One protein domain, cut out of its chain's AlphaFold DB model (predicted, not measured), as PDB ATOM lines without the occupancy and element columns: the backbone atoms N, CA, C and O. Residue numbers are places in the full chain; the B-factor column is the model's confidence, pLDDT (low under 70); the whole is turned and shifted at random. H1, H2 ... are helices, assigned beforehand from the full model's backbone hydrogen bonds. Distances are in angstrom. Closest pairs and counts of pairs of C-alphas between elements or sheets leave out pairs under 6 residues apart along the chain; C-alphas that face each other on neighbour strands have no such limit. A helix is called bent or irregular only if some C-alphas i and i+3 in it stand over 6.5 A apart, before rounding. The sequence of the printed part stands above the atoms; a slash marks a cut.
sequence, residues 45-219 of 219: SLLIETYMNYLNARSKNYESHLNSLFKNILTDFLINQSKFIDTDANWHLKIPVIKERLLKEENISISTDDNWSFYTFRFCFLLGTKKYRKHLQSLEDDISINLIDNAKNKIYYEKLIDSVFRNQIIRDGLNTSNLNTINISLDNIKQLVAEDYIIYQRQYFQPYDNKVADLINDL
ATOM      1  N   SER A  45      10.031 176.525 465.164       80.31
ATOM      2  CA  SER A  45       9.569 175.236 465.698       80.31
ATOM      3  C   SER A  45       9.856 174.079 464.730       80.31
ATOM      4  O   SER A  45      10.493 173.099 465.107       80.31
ATOM      5  N   LEU A  46       9.492 174.235 463.452       79.88
ATOM      6  CA  LEU A  46       9.735 173.221 462.418       79.88
ATOM      7  C   LEU A  46      11.230 172.963 462.168       79.88
ATOM      8  O   LEU A  46      11.621 171.837 461.857       79.88
ATOM      9  N   LEU A  47      12.073 173.993 462.286       76.56
ATOM     10  CA  LEU A  47      13.527 173.857 462.169       76.56
ATOM     11  C   LEU A  47      14.115 173.070 463.336       76.56
ATOM     12  O   LEU A  47      14.919 172.171 463.106       76.56
ATOM     13  N   ILE A  48      13.678 173.358 464.564       80.62
ATOM     14  CA  ILE A  48      14.080 172.593 465.750       80.62
ATOM     15  C   ILE A  48      13.642 171.134 465.605       80.62
ATOM     16  O   ILE A  48      14.450 170.237 465.810       80.62
ATOM     17  N   GLU A  49      12.401 170.876 465.191       81.25
ATOM     18  CA  GLU A  49      11.906 169.512 464.961       81.25
ATOM     19  C   GLU A  49      12.738 168.776 463.900       81.25
ATOM     20  O   GLU A  49      13.131 167.624 464.083       81.25
ATOM     21  N   THR A  50      13.071 169.456 462.801       80.19
ATOM     22  CA  THR A  50      13.930 168.904 461.743       80.19
ATOM     23  C   THR A  50      15.334 168.592 462.265       80.19
ATOM     24  O   THR A  50      15.876 167.536 461.942       80.19
ATOM     25  N   TYR A  51      15.890 169.450 463.122       80.00
ATOM     26  CA  TYR A  51      17.172 169.216 463.785       80.00
ATOM     27  C   TYR A  51      17.137 168.040 464.753       80.00
ATOM     28  O   TYR A  51      18.032 167.202 464.721       80.00
ATOM     29  N   MET A  52      16.076 167.903 465.544       82.69
ATOM     30  CA  MET A  52      15.906 166.743 466.417       82.69
ATOM     31  C   MET A  52      15.787 165.443 465.614       82.69
ATOM     32  O   MET A  52      16.377 164.434 465.993       82.69
ATOM     33  N   ASN A  53      15.089 165.462 464.474       83.19
ATOM     34  CA  ASN A  53      15.012 164.302 463.583       83.19
ATOM     35  C   ASN A  53      16.387 163.934 463.005       83.19
ATOM     36  O   ASN A  53      16.753 162.759 463.008       83.19
ATOM     37  N   TYR A  54      17.162 164.932 462.579       81.44
ATOM     38  CA  TYR A  54      18.542 164.753 462.128       81.44
ATOM     39  C   TYR A  54      19.429 164.136 463.225       81.44
ATOM     40  O   TYR A  54      20.102 163.133 462.982       81.44
ATOM     41  N   LEU A  55      19.383 164.675 464.449       82.50
ATOM     42  CA  LEU A  55      20.143 164.147 465.586       82.50
ATOM     43  C   LEU A  55      19.742 162.709 465.933       82.50
ATOM     44  O   LEU A  55      20.610 161.882 466.204       82.50
ATOM     45  N   ASN A  56      18.448 162.389 465.881       82.56
ATOM     46  CA  ASN A  56      17.957 161.032 466.118       82.56
ATOM     47  C   ASN A  56      18.480 160.047 465.065       82.56
ATOM     48  O   ASN A  56      18.918 158.953 465.418       82.56
ATOM     49  N   ALA A  57      18.466 160.425 463.783       80.62
ATOM     50  CA  ALA A  57      19.039 159.601 462.721       80.62
ATOM     51  C   ALA A  57      20.550 159.411 462.908       80.62
ATOM     52  O   ALA A  57      21.049 158.291 462.823       80.62
ATOM     53  N   ARG A  58      21.274 160.476 463.272       79.31
ATOM     54  CA  ARG A  58      22.710 160.416 463.581       79.31
ATOM     55  C   ARG A  58      23.030 159.527 464.763       79.31
ATOM     56  O   ARG A  58      23.964 158.742 464.665       79.31
ATOM     57  N   SER A  59      22.248 159.594 465.834       82.00
ATOM     58  CA  SER A  59      22.427 158.713 466.987       82.00
ATOM     59  C   SER A  59      22.249 157.242 466.604       82.00
ATOM     60  O   SER A  59      23.056 156.412 467.012       82.00
ATOM     61  N   LYS A  60      21.234 156.921 465.792       80.94
ATOM     62  CA  LYS A  60      20.983 155.548 465.327       80.94
ATOM     63  C   LYS A  60      22.095 155.036 464.413       80.94
ATOM     64  O   LYS A  60      22.589 153.932 464.623       80.94
ATOM     65  N   ASN A  61      22.526 155.847 463.446       78.19
ATOM     66  CA  ASN A  61      23.625 155.481 462.550       78.19
ATOM     67  C   ASN A  61      24.944 155.347 463.329       78.19
ATOM     68  O   ASN A  61      25.681 154.390 463.124       78.19
ATOM     69  N   TYR A  62      25.218 156.239 464.289       82.56
ATOM     70  CA  TYR A  62      26.371 156.124 465.184       82.56
ATOM     71  C   TYR A  62      26.370 154.800 465.959       82.56
ATOM     72  O   TYR A  62      27.367 154.083 465.933       82.56
ATOM     73  N   GLU A  63      25.255 154.455 466.607       81.19
ATOM     74  CA  GLU A  63      25.120 153.209 467.368       81.19
ATOM     75  C   GLU A  63      25.314 151.982 466.469       81.19
ATOM     76  O   GLU A  63      26.074 151.071 466.799       81.19
ATOM     77  N   SER A  64      24.690 151.991 465.290       81.69
ATOM     78  CA  SER A  64      24.797 150.910 464.316       81.69
ATOM     79  C   SER A  64      26.237 150.703 463.829       81.69
ATOM     80  O   SER A  64      26.747 149.579 463.847       81.69
ATOM     81  N   HIS A  65      26.929 151.784 463.463       79.56
ATOM     82  CA  HIS A  65      28.315 151.723 463.002       79.56
ATOM     83  C   HIS A  65      29.275 151.328 464.123       79.56
ATOM     84  O   HIS A  65      30.195 150.551 463.882       79.56
ATOM     85  N   LEU A  66      29.063 151.810 465.349       85.25
ATOM     86  CA  LEU A  66      29.874 151.436 466.506       85.25
ATOM     87  C   LEU A  66      29.767 149.938 466.796       85.25
ATOM     88  O   LEU A  66      30.790 149.273 466.967       85.25
ATOM     89  N   ASN A  67      28.550 149.394 466.790       85.44
ATOM     90  CA  ASN A  67      28.331 147.961 466.984       85.44
ATOM     91  C   ASN A  67      28.952 147.146 465.839       85.44
ATOM     92  O   ASN A  67      29.587 146.121 466.088       85.44
ATOM     93  N   SER A  68      28.854 147.629 464.595       85.06
ATOM     94  CA  SER A  68      29.518 147.008 463.441       85.06
ATOM     95  C   SER A  68      31.047 147.016 463.572       85.06
ATOM     96  O   SER A  68      31.678 145.972 463.410       85.06
ATOM     97  N   LEU A  69      31.654 148.150 463.934       87.25
ATOM     98  CA  LEU A  69      33.099 148.274 464.153       87.25
ATOM     99  C   LEU A  69      33.577 147.343 465.264       87.25
ATOM    100  O   LEU A  69      34.555 146.620 465.083       87.25
ATOM    101  N   PHE A  70      32.862 147.317 466.390       89.19
ATOM    102  CA  PHE A  70      33.175 146.424 467.496       89.19
ATOM    103  C   PHE A  70      33.070 144.951 467.076       89.19
ATOM    104  O   PHE A  70      33.995 144.177 467.322       89.19
ATOM    105  N   LYS A  71      32.006 144.566 466.355       88.44
ATOM    106  CA  LYS A  71      31.848 143.214 465.796       88.44
ATOM    107  C   LYS A  71      32.996 142.842 464.853       88.44
ATOM    108  O   LYS A  71      33.514 141.725 464.937       88.44
ATOM    109  N   ASN A  72      33.392 143.752 463.968       87.56
ATOM    110  CA  ASN A  72      34.482 143.527 463.020       87.56
ATOM    111  C   ASN A  72      35.808 143.322 463.758       87.56
ATOM    112  O   ASN A  72      36.507 142.352 463.484       87.56
ATOM    113  N   ILE A  73      36.087 144.140 464.777       88.56
ATOM    114  CA  ILE A  73      37.266 143.979 465.635       88.56
ATOM    115  C   ILE A  73      37.264 142.603 466.306       88.56
ATOM    116  O   ILE A  73      38.251 141.879 466.203       88.56
ATOM    117  N   LEU A  74      36.161 142.190 466.943       88.69
ATOM    118  CA  LEU A  74      36.061 140.864 467.574       88.69
ATOM    119  C   LEU A  74      36.233 139.714 466.567       88.69
ATOM    120  O   LEU A  74      36.806 138.675 466.895       88.69
ATOM    121  N   THR A  75      35.756 139.900 465.338       88.00
ATOM    122  CA  THR A  75      35.938 138.939 464.243       88.00
ATOM    123  C   THR A  75      37.410 138.861 463.833       88.00
ATOM    124  O   THR A  75      37.952 137.761 463.718       88.00
ATOM    125  N   ASP A  76      38.093 140.000 463.703       85.38
ATOM    126  CA  ASP A  76      39.527 140.059 463.410       85.38
ATOM    127  C   ASP A  76      40.374 139.466 464.537       85.38
ATOM    128  O   ASP A  76      41.363 138.792 464.247       85.38
ATOM    129  N   PHE A  77      39.958 139.615 465.798       82.88
ATOM    130  CA  PHE A  77      40.554 138.895 466.928       82.88
ATOM    131  C   PHE A  77      40.477 137.377 466.731       82.88
ATOM    132  O   PHE A  77      41.462 136.680 466.968       82.88
ATOM    133  N   LEU A  78      39.330 136.849 466.289       82.94
ATOM    134  CA  LEU A  78      39.140 135.411 466.069       82.94
ATOM    135  C   LEU A  78      39.894 134.882 464.843       82.94
ATOM    136  O   LEU A  78      40.321 133.726 464.866       82.94
ATOM    137  N   ILE A  79      40.063 135.693 463.796       83.44
ATOM    138  CA  ILE A  79      40.792 135.317 462.573       83.44
ATOM    139  C   ILE A  79      42.307 135.412 462.793       83.44
ATOM    140  O   ILE A  79      43.048 134.507 462.418       83.44
ATOM    141  N   ASN A  80      42.774 136.488 463.428       80.06
ATOM    142  CA  ASN A  80      44.191 136.818 463.584       80.06
ATOM    143  C   ASN A  80      44.679 136.641 465.030       80.06
ATOM    144  O   ASN A  80      45.462 137.448 465.524       80.06
ATOM    145  N   GLN A  81      44.238 135.585 465.716       72.81
ATOM    146  CA  GLN A  81      44.463 135.371 467.156       72.81
ATOM    147  C   GLN A  81      45.919 135.547 467.592       72.81
ATOM    148  O   GLN A  81      46.176 136.190 468.604       72.81
ATOM    149  N   SER A  82      46.868 135.030 466.809       71.25
ATOM    150  CA  SER A  82      48.307 135.107 467.098       71.25
ATOM    151  C   SER A  82      48.868 136.528 467.099       71.25
ATOM    152  O   SER A  82      49.940 136.756 467.651       71.25
ATOM    153  N   LYS A  83      48.170 137.486 466.477       70.25
ATOM    154  CA  LYS A  83      48.531 138.901 466.558       70.25
ATOM    155  C   LYS A  83      48.084 139.528 467.866       70.25
ATOM    156  O   LYS A  83      48.686 140.501 468.267       70.25
ATOM    157  N   PHE A  84      47.042 139.012 468.507       66.50
ATOM    158  CA  PHE A  84      46.364 139.691 469.613       66.50
ATOM    159  C   PHE A  84      46.575 139.029 470.971       66.50
ATOM    160  O   PHE A  84      46.545 139.692 472.006       66.50
ATOM    161  N   ILE A  85      46.750 137.716 470.961       70.56
ATOM    162  CA  ILE A  85      46.905 136.882 472.137       70.56
ATOM    163  C   ILE A  85      48.294 136.276 472.012       70.56
ATOM    164  O   ILE A  85      48.601 135.643 470.998       70.56
ATOM    165  N   ASP A  86      49.130 136.483 473.027       69.00
ATOM    166  CA  ASP A  86      50.413 135.791 473.082       69.00
ATOM    167  C   ASP A  86      50.105 134.290 473.047       69.00
ATOM    168  O   ASP A  86      49.119 133.849 473.640       69.00
ATOM    169  N   THR A  87      50.848 133.511 472.260       59.41
ATOM    170  CA  THR A  87      50.623 132.066 472.091       59.41
ATOM    171  C   THR A  87      50.742 131.354 473.440       59.41
ATOM    172  O   THR A  87      51.814 130.888 473.806       59.41
ATOM    173  N   ASP A  88      49.638 131.305 474.184       59.28
ATOM    174  CA  ASP A  88      49.582 130.878 475.577       59.28
ATOM    175  C   ASP A  88      48.457 129.860 475.803       59.28
ATOM    176  O   ASP A  88      47.435 129.832 475.106       59.28
ATOM    177  N   ALA A  89      48.624 129.033 476.838       57.34
ATOM    178  CA  ALA A  89      47.794 127.866 477.160       57.34
ATOM    179  C   ALA A  89      46.287 128.155 477.389       57.34
ATOM    180  O   ALA A  89      45.468 127.235 477.373       57.34
ATOM    181  N   ASN A  90      45.894 129.422 477.551       65.94
ATOM    182  CA  ASN A  90      44.545 129.843 477.954       65.94
ATOM    183  C   ASN A  90      43.611 130.221 476.787       65.94
ATOM    184  O   ASN A  90      42.543 130.793 477.010       65.94
ATOM    185  N   TRP A  91      43.977 129.913 475.537       71.00
ATOM    186  CA  TRP A  91      43.156 130.202 474.346       71.00
ATOM    187  C   TRP A  91      41.719 129.652 474.446       71.00
ATOM    188  O   TRP A  91      40.763 130.295 474.009       71.00
ATOM    189  N   HIS A  92      41.561 128.498 475.095       75.50
ATOM    190  CA  HIS A  92      40.287 127.812 475.298       75.50
ATOM    191  C   HIS A  92      39.314 128.573 476.217       75.50
ATOM    192  O   HIS A  92      38.118 128.318 476.151       75.50
ATOM    193  N   LEU A  93      39.795 129.519 477.036       77.75
ATOM    194  CA  LEU A  93      38.957 130.402 477.863       77.75
ATOM    195  C   LEU A  93      38.568 131.683 477.118       77.75
ATOM    196  O   LEU A  93      37.444 132.160 477.236       77.75
ATOM    197  N   LYS A  94      39.489 132.227 476.318       79.25
ATOM    198  CA  LYS A  94      39.337 133.520 475.634       79.25
ATOM    199  C   LYS A  94      38.357 133.428 474.462       79.25
ATOM    200  O   LYS A  94      37.470 134.267 474.316       79.25
ATOM    201  N   ILE A  95      38.480 132.378 473.646       82.56
ATOM    202  CA  ILE A  95      37.667 132.207 472.432       82.56
ATOM    203  C   ILE A  95      36.163 132.092 472.739       82.56
ATOM    204  O   ILE A  95      35.390 132.776 472.064       82.56
ATOM    205  N   PRO A  96      35.701 131.278 473.712       86.88
ATOM    206  CA  PRO A  96      34.279 131.199 474.037       86.88
ATOM    207  C   PRO A  96      33.692 132.536 474.483       86.88
ATOM    208  O   PRO A  96      32.612 132.890 474.025       86.88
ATOM    209  N   VAL A  97      34.420 133.304 475.301       88.12
ATOM    210  CA  VAL A  97      33.969 134.622 475.779       88.12
ATOM    211  C   VAL A  97      33.831 135.608 474.617       88.12
ATOM    212  O   VAL A  97      32.808 136.280 474.493       88.12
ATOM    213  N   ILE A  98      34.817 135.652 473.714       86.19
ATOM    214  CA  ILE A  98      34.762 136.505 472.516       86.19
ATOM    215  C   ILE A  98      33.587 136.102 471.612       86.19
ATOM    216  O   ILE A  98      32.852 136.967 471.139       86.19
ATOM    217  N   LYS A  99      33.360 134.796 471.409       87.88
ATOM    218  CA  LYS A  99      32.220 134.284 470.629       87.88
ATOM    219  C   LYS A  99      30.875 134.619 471.271       87.88
ATOM    220  O   LYS A  99      29.956 135.020 470.564       87.88
ATOM    221  N   GLU A 100      30.755 134.488 472.590       88.50
ATOM    222  CA  GLU A 100      29.542 134.868 473.320       88.50
ATOM    223  C   GLU A 100      29.252 136.364 473.156       88.50
ATOM    224  O   GLU A 100      28.109 136.760 472.924       88.50
ATOM    225  N   ARG A 101      30.292 137.206 473.225       85.25
ATOM    226  CA  ARG A 101      30.155 138.649 473.005       85.25
ATOM    227  C   ARG A 101      29.714 138.954 471.576       85.25
ATOM    228  O   ARG A 101      28.792 139.740 471.398       85.25
ATOM    229  N   LEU A 102      30.302 138.287 470.583       86.56
ATOM    230  CA  LEU A 102      29.936 138.442 469.176       86.56
ATOM    231  C   LEU A 102      28.459 138.093 468.921       86.56
ATOM    232  O   LEU A 102      27.756 138.866 468.280       86.56
ATOM    233  N   LEU A 103      27.965 136.987 469.492       85.25
ATOM    234  CA  LEU A 103      26.557 136.580 469.380       85.25
ATOM    235  C   LEU A 103      25.585 137.607 469.983       85.25
ATOM    236  O   LEU A 103      24.486 137.794 469.466       85.25
ATOM    237  N   LYS A 104      25.970 138.291 471.069       83.50
ATOM    238  CA  LYS A 104      25.148 139.362 471.659       83.50
ATOM    239  C   LYS A 104      25.016 140.559 470.714       83.50
ATOM    240  O   LYS A 104      23.935 141.132 470.629       83.50
ATOM    241  N   GLU A 105      26.082 140.897 469.994       78.62
ATOM    242  CA  GLU A 105      26.113 142.030 469.060       78.62
ATOM    243  C   GLU A 105      25.430 141.706 467.709       78.62
ATOM    244  O   GLU A 105      24.966 142.611 467.023       78.62
ATOM    245  N   GLU A 106      25.288 140.426 467.328       68.44
ATOM    246  CA  GLU A 106      24.576 140.008 466.100       68.44
ATOM    247  C   GLU A 106      23.063 140.240 466.119       68.44
ATOM    248  O   GLU A 106      22.448 140.360 465.061       68.44
ATOM    249  N   ASN A 107      22.462 140.336 467.305       61.00
ATOM    250  CA  ASN A 107      21.020 140.537 467.449       61.00
ATOM    251  C   ASN A 107      20.583 142.003 467.282       61.00
ATOM    252  O   ASN A 107      19.393 142.304 467.384       61.00
ATOM    253  N   ILE A 108      21.521 142.922 467.044       64.62
ATOM    254  CA  ILE A 108      21.233 144.347 466.882       64.62
ATOM    255  C   ILE A 108      20.977 144.617 465.397       64.62
ATOM    256  O   ILE A 108      21.862 144.416 464.562       64.62
ATOM    257  N   SER A 109      19.762 145.049 465.041       55.91
ATOM    258  CA  SER A 109      19.449 145.354 463.643       55.91
ATOM    259  C   SER A 109      20.257 146.560 463.159       55.91
ATOM    260  O   SER A 109      20.290 147.624 463.777       55.91
ATOM    261  N   ILE A 110      20.928 146.379 462.025       59.72
ATOM    262  CA  ILE A 110      21.672 147.428 461.335       59.72
ATOM    263  C   ILE A 110      20.699 148.040 460.327       59.72
ATOM    264  O   ILE A 110      20.487 147.478 459.254       59.72
ATOM    265  N   SER A 111      20.044 149.146 460.685       53.94
ATOM    266  CA  SER A 111      19.368 149.990 459.696       53.94
ATOM    267  C   SER A 111      20.218 151.231 459.471       53.94
ATOM    268  O   SER A 111      20.239 152.117 460.325       53.94
ATOM    269  N   THR A 112      20.914 151.291 458.344       57.53
ATOM    270  CA  THR A 112      21.651 152.479 457.922       57.53
ATOM    271  C   THR A 112      20.823 153.194 456.862       57.53
ATOM    272  O   THR A 112      20.786 152.804 455.697       57.53
ATOM    273  N   ASP A 113      20.070 154.211 457.285       58.34
ATOM    274  CA  ASP A 113      19.589 155.212 456.334       58.34
ATOM    275  C   ASP A 113      20.711 156.241 456.183       58.34
ATOM    276  O   ASP A 113      20.891 157.120 457.029       58.34
ATOM    277  N   ASP A 114      21.523 156.058 455.145       62.53
ATOM    278  CA  ASP A 114      22.721 156.863 454.882       62.53
ATOM    279  C   ASP A 114      22.409 158.137 454.076       62.53
ATOM    280  O   ASP A 114      23.312 158.871 453.668       62.53
ATOM    281  N   ASN A 115      21.125 158.429 453.835       66.62
ATOM    282  CA  ASN A 115      20.706 159.579 453.044       66.62
ATOM    283  C   ASN A 115      20.569 160.856 453.892       66.62
ATOM    284  O   ASN A 115      19.475 161.286 454.269       66.62
ATOM    285  N   TRP A 116      21.701 161.511 454.142       67.94
ATOM    286  CA  TRP A 116      21.761 162.779 454.880       67.94
ATOM    287  C   TRP A 116      21.134 163.963 454.134       67.94
ATOM    288  O   TRP A 116      20.672 164.916 454.771       67.94
ATOM    289  N   SER A 117      21.034 163.873 452.805       63.91
ATOM    290  CA  SER A 117      20.559 164.940 451.920       63.91
ATOM    291  C   SER A 117      19.144 165.420 452.256       63.91
ATOM    292  O   SER A 117      18.811 166.601 452.132       63.91
ATOM    293  N   PHE A 118      18.289 164.514 452.741       69.50
ATOM    294  CA  PHE A 118      16.909 164.826 453.115       69.50
ATOM    295  C   PHE A 118      16.814 165.935 454.179       69.50
ATOM    296  O   PHE A 118      15.968 166.831 454.074       69.50
ATOM    297  N   TYR A 119      17.686 165.904 455.191       68.62
ATOM    298  CA  TYR A 119      17.635 166.848 456.307       68.62
ATOM    299  C   TYR A 119      17.986 168.262 455.860       68.62
ATOM    300  O   TYR A 119      17.272 169.211 456.188       68.62
ATOM    301  N   THR A 120      19.017 168.420 455.039       62.91
ATOM    302  CA  THR A 120      19.436 169.742 454.563       62.91
ATOM    303  C   THR A 120      18.447 170.344 453.582       62.91
ATOM    304  O   THR A 120      18.191 171.549 453.654       62.91
ATOM    305  N   PHE A 121      17.826 169.538 452.708       64.75
ATOM    306  CA  PHE A 121      16.721 170.016 451.873       64.75
ATOM    307  C   PHE A 121      15.580 170.569 452.732       64.75
ATOM    308  O   PHE A 121      15.057 171.651 452.449       64.75
ATOM    309  N   ARG A 122      15.236 169.874 453.823       68.06
ATOM    310  CA  ARG A 122      14.186 170.297 454.756       68.06
ATOM    311  C   ARG A 122      14.565 171.576 455.512       68.06
ATOM    312  O   ARG A 122      13.737 172.483 455.592       68.06
ATOM    313  N   PHE A 123      15.812 171.715 455.969       67.88
ATOM    314  CA  PHE A 123      16.319 172.964 456.556       67.88
ATOM    315  C   PHE A 123      16.250 174.143 455.576       67.88
ATOM    316  O   PHE A 123      15.696 175.191 455.908       67.88
ATOM    317  N   CYS A 124      16.744 173.969 454.345       63.09
ATOM    318  CA  CYS A 124      16.744 175.020 453.320       63.09
ATOM    319  C   CYS A 124      15.327 175.475 452.947       63.09
ATOM    320  O   CYS A 124      15.084 176.671 452.762       63.09
ATOM    321  N   PHE A 125      14.385 174.531 452.852       65.44
ATOM    322  CA  PHE A 125      12.982 174.829 452.584       65.44
ATOM    323  C   PHE A 125      12.352 175.661 453.709       65.44
ATOM    324  O   PHE A 125      11.726 176.689 453.445       65.44
ATOM    325  N   LEU A 126      12.556 175.260 454.968       64.38
ATOM    326  CA  LEU A 126      11.981 175.927 456.141       64.38
ATOM    327  C   LEU A 126      12.538 177.341 456.375       64.38
ATOM    328  O   LEU A 126      11.815 178.216 456.855       64.38
ATOM    329  N   LEU A 127      13.788 177.587 455.980       64.94
ATOM    330  CA  LEU A 127      14.417 178.913 456.013       64.94
ATOM    331  C   LEU A 127      13.925 179.844 454.889       64.94
ATOM    332  O   LEU A 127      14.234 181.035 454.892       64.94
ATOM    333  N   GLY A 128      13.147 179.342 453.923       53.94
ATOM    334  CA  GLY A 128      12.627 180.138 452.804       53.94
ATOM    335  C   GLY A 128      13.707 180.593 451.814       53.94
ATOM    336  O   GLY A 128      13.456 181.443 450.954       53.94
ATOM    337  N   THR A 129      14.915 180.036 451.902       55.72
ATOM    338  CA  THR A 129      16.020 180.351 451.000       55.72
ATOM    339  C   THR A 129      15.904 179.510 449.730       55.72
ATOM    340  O   THR A 129      16.308 178.353 449.702       55.72
ATOM    341  N   LYS A 130      15.397 180.096 448.634       45.00
ATOM    342  CA  LYS A 130      15.368 179.448 447.299       45.00
ATOM    343  C   LYS A 130      16.760 179.124 446.740       45.00
ATOM    344  O   LYS A 130      16.888 178.326 445.818       45.00
ATOM    345  N   LYS A 131      17.803 179.776 447.257       47.28
ATOM    346  CA  LYS A 131      19.195 179.516 446.888       47.28
ATOM    347  C   LYS A 131      19.748 178.452 447.824       47.28
ATOM    348  O   LYS A 131      20.354 178.787 448.837       47.28
ATOM    349  N   TYR A 132      19.553 177.191 447.460       50.09
ATOM    350  CA  TYR A 132      20.427 176.113 447.907       50.09
ATOM    351  C   TYR A 132      21.869 176.572 447.630       50.09
ATOM    352  O   TYR A 132      22.276 176.748 446.477       50.09
ATOM    353  N   ARG A 133      22.596 176.982 448.676       54.00
ATOM    354  CA  ARG A 133      23.974 177.454 448.510       54.00
ATOM    355  C   ARG A 133      24.801 176.226 448.154       54.00
ATOM    356  O   ARG A 133      24.843 175.298 448.951       54.00
ATOM    357  N   LYS A 134      25.533 176.279 447.032       56.09
ATOM    358  CA  LYS A 134      26.555 175.283 446.644       56.09
ATOM    359  C   LYS A 134      27.450 174.838 447.815       56.09
ATOM    360  O   LYS A 134      27.894 173.707 447.833       56.09
ATOM    361  N   HIS A 135      27.688 175.722 448.788       54.28
ATOM    362  CA  HIS A 135      28.498 175.452 449.978       54.28
ATOM    363  C   HIS A 135      27.841 174.485 450.988       54.28
ATOM    364  O   HIS A 135      28.548 173.773 451.688       54.28
ATOM    365  N   LEU A 136      26.512 174.466 451.131       57.88
ATOM    366  CA  LEU A 136      25.856 173.488 452.012       57.88
ATOM    367  C   LEU A 136      25.808 172.125 451.326       57.88
ATOM    368  O   LEU A 136      26.214 171.149 451.936       57.88
ATOM    369  N   GLN A 137      25.472 172.105 450.034       59.34
ATOM    370  CA  GLN A 137      25.554 170.902 449.208       59.34
ATOM    371  C   GLN A 137      26.950 170.275 449.241       59.34
ATOM    372  O   GLN A 137      27.064 169.082 449.460       59.34
ATOM    373  N   SER A 138      28.021 171.068 449.130       60.78
ATOM    374  CA  SER A 138      29.385 170.532 449.214       60.78
ATOM    375  C   SER A 138      29.727 169.944 450.586       60.78
ATOM    376  O   SER A 138      30.531 169.029 450.654       60.78
ATOM    377  N   LEU A 139      29.131 170.446 451.676       59.81
ATOM    378  CA  LEU A 139      29.315 169.874 453.017       59.81
ATOM    379  C   LEU A 139      28.529 168.567 453.191       59.81
ATOM    380  O   LEU A 139      28.970 167.673 453.903       59.81
ATOM    381  N   GLU A 140      27.372 168.441 452.544       58.69
ATOM    382  CA  GLU A 140      26.592 167.198 452.507       58.69
ATOM    383  C   GLU A 140      27.227 166.139 451.617       58.69
ATOM    384  O   GLU A 140      27.273 164.968 451.991       58.69
ATOM    385  N   ASP A 141      27.723 166.568 450.458       62.69
ATOM    386  CA  ASP A 141      28.545 165.761 449.577       62.69
ATOM    387  C   ASP A 141      29.791 165.331 450.349       62.69
ATOM    388  O   ASP A 141      30.117 164.160 450.321       62.69
ATOM    389  N   ASP A 142      30.421 166.198 451.148       61.91
ATOM    390  CA  ASP A 142      31.523 165.796 452.026       61.91
ATOM    391  C   ASP A 142      31.088 164.793 453.106       61.91
ATOM    392  O   ASP A 142      31.818 163.841 453.355       61.91
ATOM    393  N   ILE A 143      29.929 164.933 453.750       61.53
ATOM    394  CA  ILE A 143      29.454 163.938 454.732       61.53
ATOM    395  C   ILE A 143      29.196 162.592 454.043       61.53
ATOM    396  O   ILE A 143      29.660 161.558 454.518       61.53
ATOM    397  N   SER A 144      28.508 162.607 452.902       62.62
ATOM    398  CA  SER A 144      28.128 161.408 452.153       62.62
ATOM    399  C   SER A 144      29.348 160.745 451.512       62.62
ATOM    400  O   SER A 144      29.548 159.548 451.660       62.62
ATOM    401  N   ILE A 145      30.224 161.518 450.868       60.97
ATOM    402  CA  ILE A 145      31.467 161.036 450.262       60.97
ATOM    403  C   ILE A 145      32.413 160.550 451.357       60.97
ATOM    404  O   ILE A 145      32.933 159.458 451.228       60.97
ATOM    405  N   ASN A 146      32.624 161.276 452.460       57.12
ATOM    406  CA  ASN A 146      33.640 160.878 453.443       57.12
ATOM    407  C   ASN A 146      33.192 159.765 454.409       57.12
ATOM    408  O   ASN A 146      34.058 159.041 454.899       57.12
ATOM    409  N   LEU A 147      31.889 159.593 454.675       58.78
ATOM    410  CA  LEU A 147      31.378 158.472 455.483       58.78
ATOM    411  C   LEU A 147      31.085 157.213 454.660       58.78
ATOM    412  O   LEU A 147      31.090 156.128 455.235       58.78
ATOM    413  N   ILE A 148      30.846 157.333 453.348       59.25
ATOM    414  CA  ILE A 148      30.578 156.193 452.446       59.25
ATOM    415  C   ILE A 148      31.838 155.808 451.643       59.25
ATOM    416  O   ILE A 148      31.899 154.722 451.064       59.25
ATOM    417  N   ASP A 149      32.888 156.641 451.629       64.75
ATOM    418  CA  ASP A 149      34.171 156.302 451.003       64.75
ATOM    419  C   ASP A 149      34.852 155.150 451.754       64.75
ATOM    420  O   ASP A 149      35.539 155.303 452.772       64.75
ATOM    421  N   ASN A 150      34.667 153.963 451.180       63.38
ATOM    422  CA  ASN A 150      35.230 152.703 451.634       63.38
ATOM    423  C   ASN A 150      36.750 152.767 451.847       63.38
ATOM    424  O   ASN A 150      37.260 152.061 452.716       63.38
ATOM    425  N   ALA A 151      37.489 153.602 451.104       68.75
ATOM    426  CA  ALA A 151      38.936 153.715 451.268       68.75
ATOM    427  C   ALA A 151      39.310 154.436 452.573       68.75
ATOM    428  O   ALA A 151      40.180 153.964 453.309       68.75
ATOM    429  N   LYS A 152      38.627 155.538 452.906       71.12
ATOM    430  CA  LYS A 152      38.856 156.272 454.164       71.12
ATOM    431  C   LYS A 152      38.396 155.477 455.376       71.12
ATOM    432  O   LYS A 152      39.135 155.394 456.356       71.12
ATOM    433  N   ASN A 153      37.240 154.823 455.272       73.06
ATOM    434  CA  ASN A 153      36.739 153.937 456.320       73.06
ATOM    435  C   ASN A 153      37.687 152.763 456.580       73.06
ATOM    436  O   ASN A 153      37.929 152.421 457.735       73.06
ATOM    437  N   LYS A 154      38.283 152.194 455.526       79.81
ATOM    438  CA  LYS A 154      39.295 151.143 455.663       79.81
ATOM    439  C   LYS A 154      40.547 151.645 456.388       79.81
ATOM    440  O   LYS A 154      40.984 151.002 457.335       79.81
ATOM    441  N   ILE A 155      41.085 152.805 456.000       85.00
ATOM    442  CA  ILE A 155      42.264 153.398 456.661       85.00
ATOM    443  C   ILE A 155      41.975 153.702 458.137       85.00
ATOM    444  O   ILE A 155      42.824 153.477 458.999       85.00
ATOM    445  N   TYR A 156      40.788 154.231 458.442       87.19
ATOM    446  CA  TYR A 156      40.357 154.458 459.820       87.19
ATOM    447  C   TYR A 156      40.288 153.143 460.608       87.19
ATOM    448  O   TYR A 156      40.855 153.056 461.694       87.19
ATOM    449  N   TYR A 157      39.657 152.113 460.043       86.31
ATOM    450  CA  TYR A 157      39.531 150.802 460.673       86.31
ATOM    451  C   TYR A 157      40.893 150.153 460.959       86.31
ATOM    452  O   TYR A 157      41.115 149.653 462.059       86.31
ATOM    453  N   GLU A 158      41.838 150.227 460.019       87.62
ATOM    454  CA  GLU A 158      43.208 149.732 460.211       87.62
ATOM    455  C   GLU A 158      43.918 150.455 461.368       87.62
ATOM    456  O   GLU A 158      44.518 149.812 462.229       87.62
ATOM    457  N   LYS A 159      43.791 151.787 461.452       89.94
ATOM    458  CA  LYS A 159      44.339 152.569 462.575       89.94
ATOM    459  C   LYS A 159      43.691 152.208 463.909       89.94
ATOM    460  O   LYS A 159      44.382 152.157 464.925       89.94
ATOM    461  N   LEU A 160      42.382 151.972 463.907       90.69
ATOM    462  CA  LEU A 160      41.629 151.601 465.100       90.69
ATOM    463  C   LEU A 160      42.072 150.232 465.630       90.69
ATOM    464  O   LEU A 160      42.316 150.091 466.825       90.69
ATOM    465  N   ILE A 161      42.253 149.243 464.749       88.62
ATOM    466  CA  ILE A 161      42.817 147.938 465.121       88.62
ATOM    467  C   ILE A 161      44.210 148.092 465.722       88.62
ATOM    468  O   ILE A 161      44.490 147.516 466.774       88.62
ATOM    469  N   ASP A 162      45.074 148.873 465.077       88.12
ATOM    470  CA  ASP A 162      46.428 149.112 465.571       88.12
ATOM    471  C   ASP A 162      46.416 149.775 466.959       88.12
ATOM    472  O   ASP A 162      47.234 149.426 467.812       88.12
ATOM    473  N   SER A 163      45.482 150.699 467.206       88.94
ATOM    474  CA  SER A 163      45.269 151.349 468.507       88.94
ATOM    475  C   SER A 163      44.843 150.341 469.580       88.94
ATOM    476  O   SER A 163      45.458 150.271 470.648       88.94
ATOM    477  N   VAL A 164      43.861 149.487 469.266       87.31
ATOM    478  CA  VAL A 164      43.413 148.394 470.144       87.31
ATOM    479  C   VAL A 164      44.570 147.448 470.468       87.31
ATOM    480  O   VAL A 164      44.772 147.099 471.630       87.31
ATOM    481  N   PHE A 165      45.356 147.056 469.463       81.25
ATOM    482  CA  PHE A 165      46.473 146.129 469.626       81.25
ATOM    483  C   PHE A 165      47.601 146.701 470.495       81.25
ATOM    484  O   PHE A 165      48.165 146.001 471.337       81.25
ATOM    485  N   ARG A 166      47.941 147.979 470.308       85.81
ATOM    486  CA  ARG A 166      49.016 148.645 471.061       85.81
ATOM    487  C   ARG A 166      48.618 148.998 472.492       85.81
ATOM    488  O   ARG A 166      49.482 149.389 473.276       85.81
ATOM    489  N   ASN A 167      47.340 148.884 472.846       89.44
ATOM    490  CA  ASN A 167      46.871 149.168 474.191       89.44
ATOM    491  C   ASN A 167      47.271 148.036 475.151       89.44
ATOM    492  O   ASN A 167      46.670 146.960 475.174       89.44
ATOM    493  N   GLN A 168      48.281 148.312 475.979       87.00
ATOM    494  CA  GLN A 168      48.847 147.332 476.903       87.00
ATOM    495  C   GLN A 168      47.818 146.803 477.914       87.00
ATOM    496  O   GLN A 168      47.816 145.614 478.199       87.00
ATOM    497  N   ILE A 169      46.896 147.644 478.398       89.50
ATOM    498  CA  ILE A 169      45.860 147.236 479.363       89.50
ATOM    499  C   ILE A 169      44.930 146.193 478.735       89.50
ATOM    500  O   ILE A 169      44.606 145.185 479.364       89.50
ATOM    501  N   ILE A 170      44.520 146.426 477.485       89.25
ATOM    502  CA  ILE A 170      43.686 145.490 476.728       89.25
ATOM    503  C   ILE A 170      44.458 144.194 476.479       89.25
ATOM    504  O   ILE A 170      43.928 143.114 476.721       89.25
ATOM    505  N   ARG A 171      45.720 144.283 476.045       85.81
ATOM    506  CA  ARG A 171      46.549 143.103 475.770       85.81
ATOM    507  C   ARG A 171      46.784 142.257 477.024       85.81
ATOM    508  O   ARG A 171      46.560 141.050 476.989       85.81
ATOM    509  N   ASP A 172      47.180 142.870 478.133       87.75
ATOM    510  CA  ASP A 172      47.444 142.172 479.395       87.75
ATOM    511  C   ASP A 172      46.173 141.507 479.932       87.75
ATOM    512  O   ASP A 172      46.178 140.343 480.345       87.75
ATOM    513  N   GLY A 173      45.050 142.224 479.876       87.75
ATOM    514  CA  GLY A 173      43.780 141.714 480.359       87.75
ATOM    515  C   GLY A 173      43.133 140.671 479.436       87.75
ATOM    516  O   GLY A 173      42.440 139.783 479.926       87.75
ATOM    517  N   LEU A 174      43.417 140.683 478.131       85.44
ATOM    518  CA  LEU A 174      43.081 139.573 477.232       85.44
ATOM    519  C   LEU A 174      44.007 138.369 477.424       85.44
ATOM    520  O   LEU A 174      43.606 137.243 477.125       85.44
ATOM    521  N   ASN A 175      45.232 138.573 477.917       84.12
ATOM    522  CA  ASN A 175      46.205 137.497 478.091       84.12
ATOM    523  C   ASN A 175      46.101 136.726 479.414       84.12
ATOM    524  O   ASN A 175      46.614 135.612 479.503       84.12
ATOM    525  N   THR A 176      45.347 137.237 480.384       85.44
ATOM    526  CA  THR A 176      45.075 136.578 481.670       85.44
ATOM    527  C   THR A 176      44.256 135.275 481.562       85.44
ATOM    528  O   THR A 176      43.664 134.952 480.530       85.44
ATOM    529  N   SER A 177      44.202 134.521 482.662       84.00
ATOM    530  CA  SER A 177      43.323 133.357 482.864       84.00
ATOM    531  C   SER A 177      41.996 133.706 483.557       84.00
ATOM    532  O   SER A 177      41.118 132.853 483.678       84.00
ATOM    533  N   ASN A 178      41.825 134.949 484.019       88.19
ATOM    534  CA  ASN A 178      40.627 135.397 484.726       88.19
ATOM    535  C   ASN A 178      39.536 135.893 483.759       88.19
ATOM    536  O   ASN A 178      39.689 136.932 483.117       88.19
ATOM    537  N   LEU A 179      38.392 135.201 483.723       87.69
ATOM    538  CA  LEU A 179      37.238 135.556 482.883       87.69
ATOM    539  C   LEU A 179      36.712 136.980 483.122       87.69
ATOM    540  O   LEU A 179      36.317 137.652 482.171       87.69
ATOM    541  N   ASN A 180      36.721 137.472 484.364       89.81
ATOM    542  CA  ASN A 180      36.267 138.832 484.662       89.81
ATOM    543  C   ASN A 180      37.206 139.868 484.042       89.81
ATOM    544  O   ASN A 180      36.750 140.846 483.461       89.81
ATOM    545  N   THR A 181      38.514 139.631 484.112       90.75
ATOM    546  CA  THR A 181      39.519 140.520 483.519       90.75
ATOM    547  C   THR A 181      39.460 140.499 481.987       90.75
ATOM    548  O   THR A 181      39.590 141.551 481.362       90.75
ATOM    549  N   ILE A 182      39.172 139.340 481.382       88.56
ATOM    550  CA  ILE A 182      38.914 139.234 479.937       88.56
ATOM    551  C   ILE A 182      37.692 140.083 479.558       88.56
ATOM    552  O   ILE A 182      37.781 140.899 478.646       88.56
ATOM    553  N   ASN A 183      36.574 139.956 480.283       90.06
ATOM    554  CA  ASN A 183      35.368 140.752 480.026       90.06
ATOM    555  C   ASN A 183      35.616 142.260 480.170       90.06
ATOM    556  O   ASN A 183      35.247 143.016 479.277       90.06
ATOM    557  N   ILE A 184      36.315 142.685 481.227       92.81
ATOM    558  CA  ILE A 184      36.712 144.092 481.413       92.81
ATOM    559  C   ILE A 184      37.551 144.581 480.224       92.81
ATOM    560  O   ILE A 184      37.378 145.704 479.761       92.81
ATOM    561  N   SER A 185      38.432 143.739 479.686       90.88
ATOM    562  CA  SER A 185      39.252 144.100 478.522       90.88
ATOM    563  C   SER A 185      38.420 144.247 477.251       90.88
ATOM    564  O   SER A 185      38.673 145.153 476.463       90.88
ATOM    565  N   LEU A 186      37.398 143.407 477.062       90.88
ATOM    566  CA  LEU A 186      36.438 143.557 475.965       90.88
ATOM    567  C   LEU A 186      35.608 144.840 476.101       90.88
ATOM    568  O   LEU A 186      35.351 145.508 475.099       90.88
ATOM    569  N   ASP A 187      35.230 145.217 477.324       92.19
ATOM    570  CA  ASP A 187      34.536 146.481 477.584       92.19
ATOM    571  C   ASP A 187      35.459 147.689 477.330       92.19
ATOM    572  O   ASP A 187      35.032 148.660 476.705       92.19
ATOM    573  N   ASN A 188      36.747 147.594 477.685       92.56
ATOM    574  CA  ASN A 188      37.756 148.605 477.353       92.56
ATOM    575  C   ASN A 188      37.947 148.762 475.835       92.56
ATOM    576  O   ASN A 188      38.116 149.883 475.358       92.56
ATOM    577  N   ILE A 189      37.884 147.671 475.058       91.06
ATOM    578  CA  ILE A 189      37.875 147.751 473.586       91.06
ATOM    579  C   ILE A 189      36.641 148.522 473.120       91.06
ATOM    580  O   ILE A 189      36.772 149.445 472.322       91.06
ATOM    581  N   LYS A 190      35.448 148.171 473.615       90.50
ATOM    582  CA  LYS A 190      34.203 148.850 473.224       90.50
ATOM    583  C   LYS A 190      34.256 150.346 473.544       90.50
ATOM    584  O   LYS A 190      33.835 151.153 472.719       90.50
ATOM    585  N   GLN A 191      34.813 150.712 474.699       91.75
ATOM    586  CA  GLN A 191      35.022 152.105 475.088       91.75
ATOM    587  C   GLN A 191      36.010 152.823 474.158       91.75
ATOM    588  O   GLN A 191      35.674 153.888 473.647       91.75
ATOM    589  N   LEU A 192      37.181 152.235 473.888       92.38
ATOM    590  CA  LEU A 192      38.179 152.823 472.986       92.38
ATOM    591  C   LEU A 192      37.589 153.062 471.588       92.38
ATOM    592  O   LEU A 192      37.731 154.144 471.026       92.38
ATOM    593  N   VAL A 193      36.867 152.071 471.056       90.62
ATOM    594  CA  VAL A 193      36.169 152.166 469.766       90.62
ATOM    595  C   VAL A 193      35.148 153.298 469.775       90.62
ATOM    596  O   VAL A 193      35.066 154.042 468.800       90.62
ATOM    597  N   ALA A 194      34.388 153.454 470.860       89.06
ATOM    598  CA  ALA A 194      33.426 154.539 470.999       89.06
ATOM    599  C   ALA A 194      34.108 155.915 470.987       89.06
ATOM    600  O   ALA A 194      33.696 156.805 470.245       89.06
ATOM    601  N   GLU A 195      35.162 156.088 471.785       90.12
ATOM    602  CA  GLU A 195      35.889 157.353 471.912       90.12
ATOM    603  C   GLU A 195      36.537 157.776 470.587       90.12
ATOM    604  O   GLU A 195      36.307 158.898 470.121       90.12
ATOM    605  N   ASP A 196      37.269 156.869 469.934       90.00
ATOM    606  CA  ASP A 196      37.900 157.141 468.638       90.00
ATOM    607  C   ASP A 196      36.854 157.414 467.550       90.00
ATOM    608  O   ASP A 196      37.011 158.340 466.743       90.00
ATOM    609  N   TYR A 197      35.741 156.674 467.548       87.88
ATOM    610  CA  TYR A 197      34.700 156.856 466.541       87.88
ATOM    611  C   TYR A 197      33.945 158.180 466.704       87.88
ATOM    612  O   TYR A 197      33.612 158.821 465.704       87.88
ATOM    613  N   ILE A 198      33.736 158.653 467.940       86.50
ATOM    614  CA  ILE A 198      33.188 159.995 468.200       86.50
ATOM    615  C   ILE A 198      34.097 161.066 467.605       86.50
ATOM    616  O   ILE A 198      33.606 161.998 466.962       86.50
ATOM    617  N   ILE A 199      35.411 160.952 467.816       86.75
ATOM    618  CA  ILE A 199      36.384 161.914 467.290       86.75
ATOM    619  C   ILE A 199      36.360 161.892 465.760       86.75
ATOM    620  O   ILE A 199      36.265 162.953 465.142       86.75
ATOM    621  N   TYR A 200      36.379 160.700 465.162       84.88
ATOM    622  CA  TYR A 200      36.300 160.517 463.717       84.88
ATOM    623  C   TYR A 200      35.030 161.147 463.132       84.88
ATOM    624  O   TYR A 200      35.115 161.984 462.238       84.88
ATOM    625  N   GLN A 201      33.850 160.839 463.680       81.38
ATOM    626  CA  GLN A 201      32.593 161.428 463.213       81.38
ATOM    627  C   GLN A 201      32.545 162.948 463.398       81.38
ATOM    628  O   GLN A 201      32.035 163.664 462.532       81.38
ATOM    629  N   ARG A 202      33.057 163.464 464.523       82.56
ATOM    630  CA  ARG A 202      33.036 164.901 464.825       82.56
ATOM    631  C   ARG A 202      33.742 165.715 463.738       82.56
ATOM    632  O   ARG A 202      33.253 166.788 463.405       82.56
ATOM    633  N   GLN A 203      34.821 165.198 463.150       81.06
ATOM    634  CA  GLN A 203      35.558 165.881 462.078       81.06
ATOM    635  C   GLN A 203      34.683 166.197 460.858       81.06
ATOM    636  O   GLN A 203      34.872 167.236 460.227       81.06
ATOM    637  N   TYR A 204      33.702 165.343 460.559       75.06
ATOM    638  CA  TYR A 204      32.830 165.496 459.391       75.06
ATOM    639  C   TYR A 204      31.520 166.206 459.722       75.06
ATOM    640  O   TYR A 204      31.048 167.038 458.951       75.06
ATOM    641  N   PHE A 205      30.938 165.916 460.886       76.00
ATOM    642  CA  PHE A 205      29.634 166.458 461.253       76.00
ATOM    643  C   PHE A 205      29.696 167.843 461.897       76.00
ATOM    644  O   PHE A 205      28.784 168.636 461.697       76.00
ATOM    645  N   GLN A 206      30.762 168.187 462.625       80.06
ATOM    646  CA  GLN A 206      30.831 169.468 463.336       80.06
ATOM    647  C   GLN A 206      30.755 170.699 462.410       80.06
ATOM    648  O   GLN A 206      30.059 171.652 462.762       80.06
ATOM    649  N   PRO A 207      31.392 170.721 461.220       76.62
ATOM    650  CA  PRO A 207      31.202 171.815 460.268       76.62
ATOM    651  C   PRO A 207      29.740 171.990 459.833       76.62
ATOM    652  O   PRO A 207      29.272 173.121 459.698       76.62
ATOM    653  N   TYR A 208      29.016 170.885 459.644       72.19
ATOM    654  CA  TYR A 208      27.598 170.893 459.292       72.19
ATOM    655  C   TYR A 208      26.723 171.341 460.466       72.19
ATOM    656  O   TYR A 208      25.917 172.256 460.302       72.19
ATOM    657  N   ASP A 209      26.943 170.781 461.659       76.00
ATOM    658  CA  ASP A 209      26.233 171.144 462.891       76.00
ATOM    659  C   ASP A 209      26.352 172.649 463.174       76.00
ATOM    660  O   ASP A 209      25.350 173.318 463.429       76.00
ATOM    661  N   ASN A 210      27.564 173.203 463.050       79.38
ATOM    662  CA  ASN A 210      27.812 174.633 463.227       79.38
ATOM    663  C   ASN A 210      27.009 175.470 462.221       79.38
ATOM    664  O   ASN A 210      26.380 176.455 462.595       79.38
ATOM    665  N   LYS A 211      26.977 175.060 460.946       70.94
ATOM    666  CA  LYS A 211      26.212 175.771 459.913       70.94
ATOM    667  C   LYS A 211      24.709 175.712 460.153       70.94
ATOM    668  O   LYS A 211      24.036 176.717 459.944       70.94
ATOM    669  N   VAL A 212      24.177 174.574 460.587       69.38
ATOM    670  CA  VAL A 212      22.758 174.450 460.943       69.38
ATOM    671  C   VAL A 212      22.428 175.328 462.153       69.38
ATOM    672  O   VAL A 212      21.414 176.025 462.137       69.38
ATOM    673  N   ALA A 213      23.295 175.355 463.167       73.44
ATOM    674  CA  ALA A 213      23.120 176.197 464.348       73.44
ATOM    675  C   ALA A 213      23.128 177.698 464.009       73.44
ATOM    676  O   ALA A 213      22.236 178.421 464.456       73.44
ATOM    677  N   ASP A 214      24.069 178.153 463.174       70.69
ATOM    678  CA  ASP A 214      24.123 179.539 462.685       70.69
ATOM    679  C   ASP A 214      22.810 179.925 461.981       70.69
ATOM    680  O   ASP A 214      22.204 180.949 462.290       70.69
ATOM    681  N   LEU A 215      22.302 179.055 461.100       66.81
ATOM    682  CA  LEU A 215      21.056 179.294 460.362       66.81
ATOM    683  C   LEU A 215      19.814 179.371 461.265       66.81
ATOM    684  O   LEU A 215      18.868 180.090 460.944       66.81
ATOM    685  N   ILE A 216      19.787 178.627 462.374       66.19
ATOM    686  CA  ILE A 216      18.696 178.686 463.361       66.19
ATOM    687  C   ILE A 216      18.777 179.973 464.195       66.19
ATOM    688  O   ILE A 216      17.738 180.525 464.564       66.19
ATOM    689  N   ASN A 217      19.989 180.444 464.500       68.56
ATOM    690  CA  ASN A 217      20.219 181.645 465.304       68.56
ATOM    691  C   ASN A 217      19.968 182.946 464.527       68.56
ATOM    692  O   ASN A 217      19.508 183.917 465.124       68.56
ATOM    693  N   ASP A 218      20.207 182.948 463.214       62.19
ATOM    694  CA  ASP A 218      19.965 184.093 462.325       62.19
ATOM    695  C   ASP A 218      18.465 184.381 462.068       62.19
ATOM    696  O   ASP A 218      18.127 185.406 461.466       62.19
ATOM    697  N   LEU A 219      17.555 183.500 462.519       56.88
ATOM    698  CA  LEU A 219      16.096 183.691 462.478       56.88
ATOM    699  C   LEU A 219      15.598 184.557 463.635       56.88
ATOM    700  O   LEU A 219      15.301 185.738 463.364       56.88
TER     701      LEU A 219
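Overview. This is residues 45 to 219 of the 219 residues of an uncharacterized protein of Chryseobacterium piscium (UniProt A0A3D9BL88). Two long helices, H1 and the bent H8, run through most of a rod and cross in its middle, where H1 meets H8a at an angle. At one end the first part of H1, the short helices H4 and H5, and H8b make a small four-helix bundle; toward the other end H3, H6 and H7 pack round H8a, with the tiny H2 beside the end of H1. The printed part has 175 residues with eight named helices, H1 to H8 in chain order, and no named strand: it is all helix. It is loose, with a radius of gyration of the C-alphas of 20.2 A and spans of 68 by 27 by 23 A.

Along the chain. Find C-alpha 45 at (9.569, 175.236, 465.698); from there H1 runs 50.8 A to residue 79. Then come H2, residues 81 to 84, and H3, residues 91 to 106, 22.6 A long. Look next for H4 at residues 117 to 126, H5 at 134 to 148, 20.4 A, H6 at 150 to 166, 24.2 A, and H7 at 168 to 175. H8, residues 179 to 217, was assigned as one helix by its hydrogen bonds but is bent: C-alphas 204 and 207 are 6.6 A apart. Its arm H8a, residues 179 to 204, starts at (37.238, 135.556, 482.883) and covers 38.3 A; H8b, residues 207 to 217, ends at (20.219, 181.645, 465.304).

Arrangement. H1, H4, H5 and H8b form an up and down bundle, each running against the one before it. Look at residues 46 to 54 of H1, which touch H4 at a shallow tilt of 13 degrees; the closest C-alphas, of Tyr 54 and Tyr 119, are 6.3 A apart. H4 and H5, a helical hairpin, only just touch, with 3 pairs of C-alphas within 8 A, closest at Ser 117 and Glu 140, 6.5 A. H5 touches H8b at Leu 139 and Tyr 208, their closest C-alphas, 6.6 A. The two arms stand at a steep tilt of 62 degrees. Farther along, H8a touches H1 at a steep tilt of 46 degrees, opposite ways, closest at the C-alphas of Lys 190 and Phe 70, 6.3 A. H7 and H8a, a helical hairpin, touch at Leu 174 and Ile 182, closest C-alphas 5.0 A apart. H6 touches H8a at Val 164 and Ile 189, 6.6 A, and H3 touches H1 at Leu 102 and Lys 71, 6.2 A, both closest C-alphas. H2 is close to H1 but not clearly touching. Every O i to N i+4 pair is within hydrogen-bond range in H1, H4, H5, H6, H7 and H8b; H3 has 10 of 12, H8a 21 of 22, and H2 is too short for one.

Size, cuts and confidence. The two C-alphas farthest apart, of Ala 89 and Lys 130, are 67.9 A from each other. The printed part has no cut, and no link is long. Look at the B-factor column for a mean pLDDT of 76.4; 58 residues are under 70, among them 106 to 151.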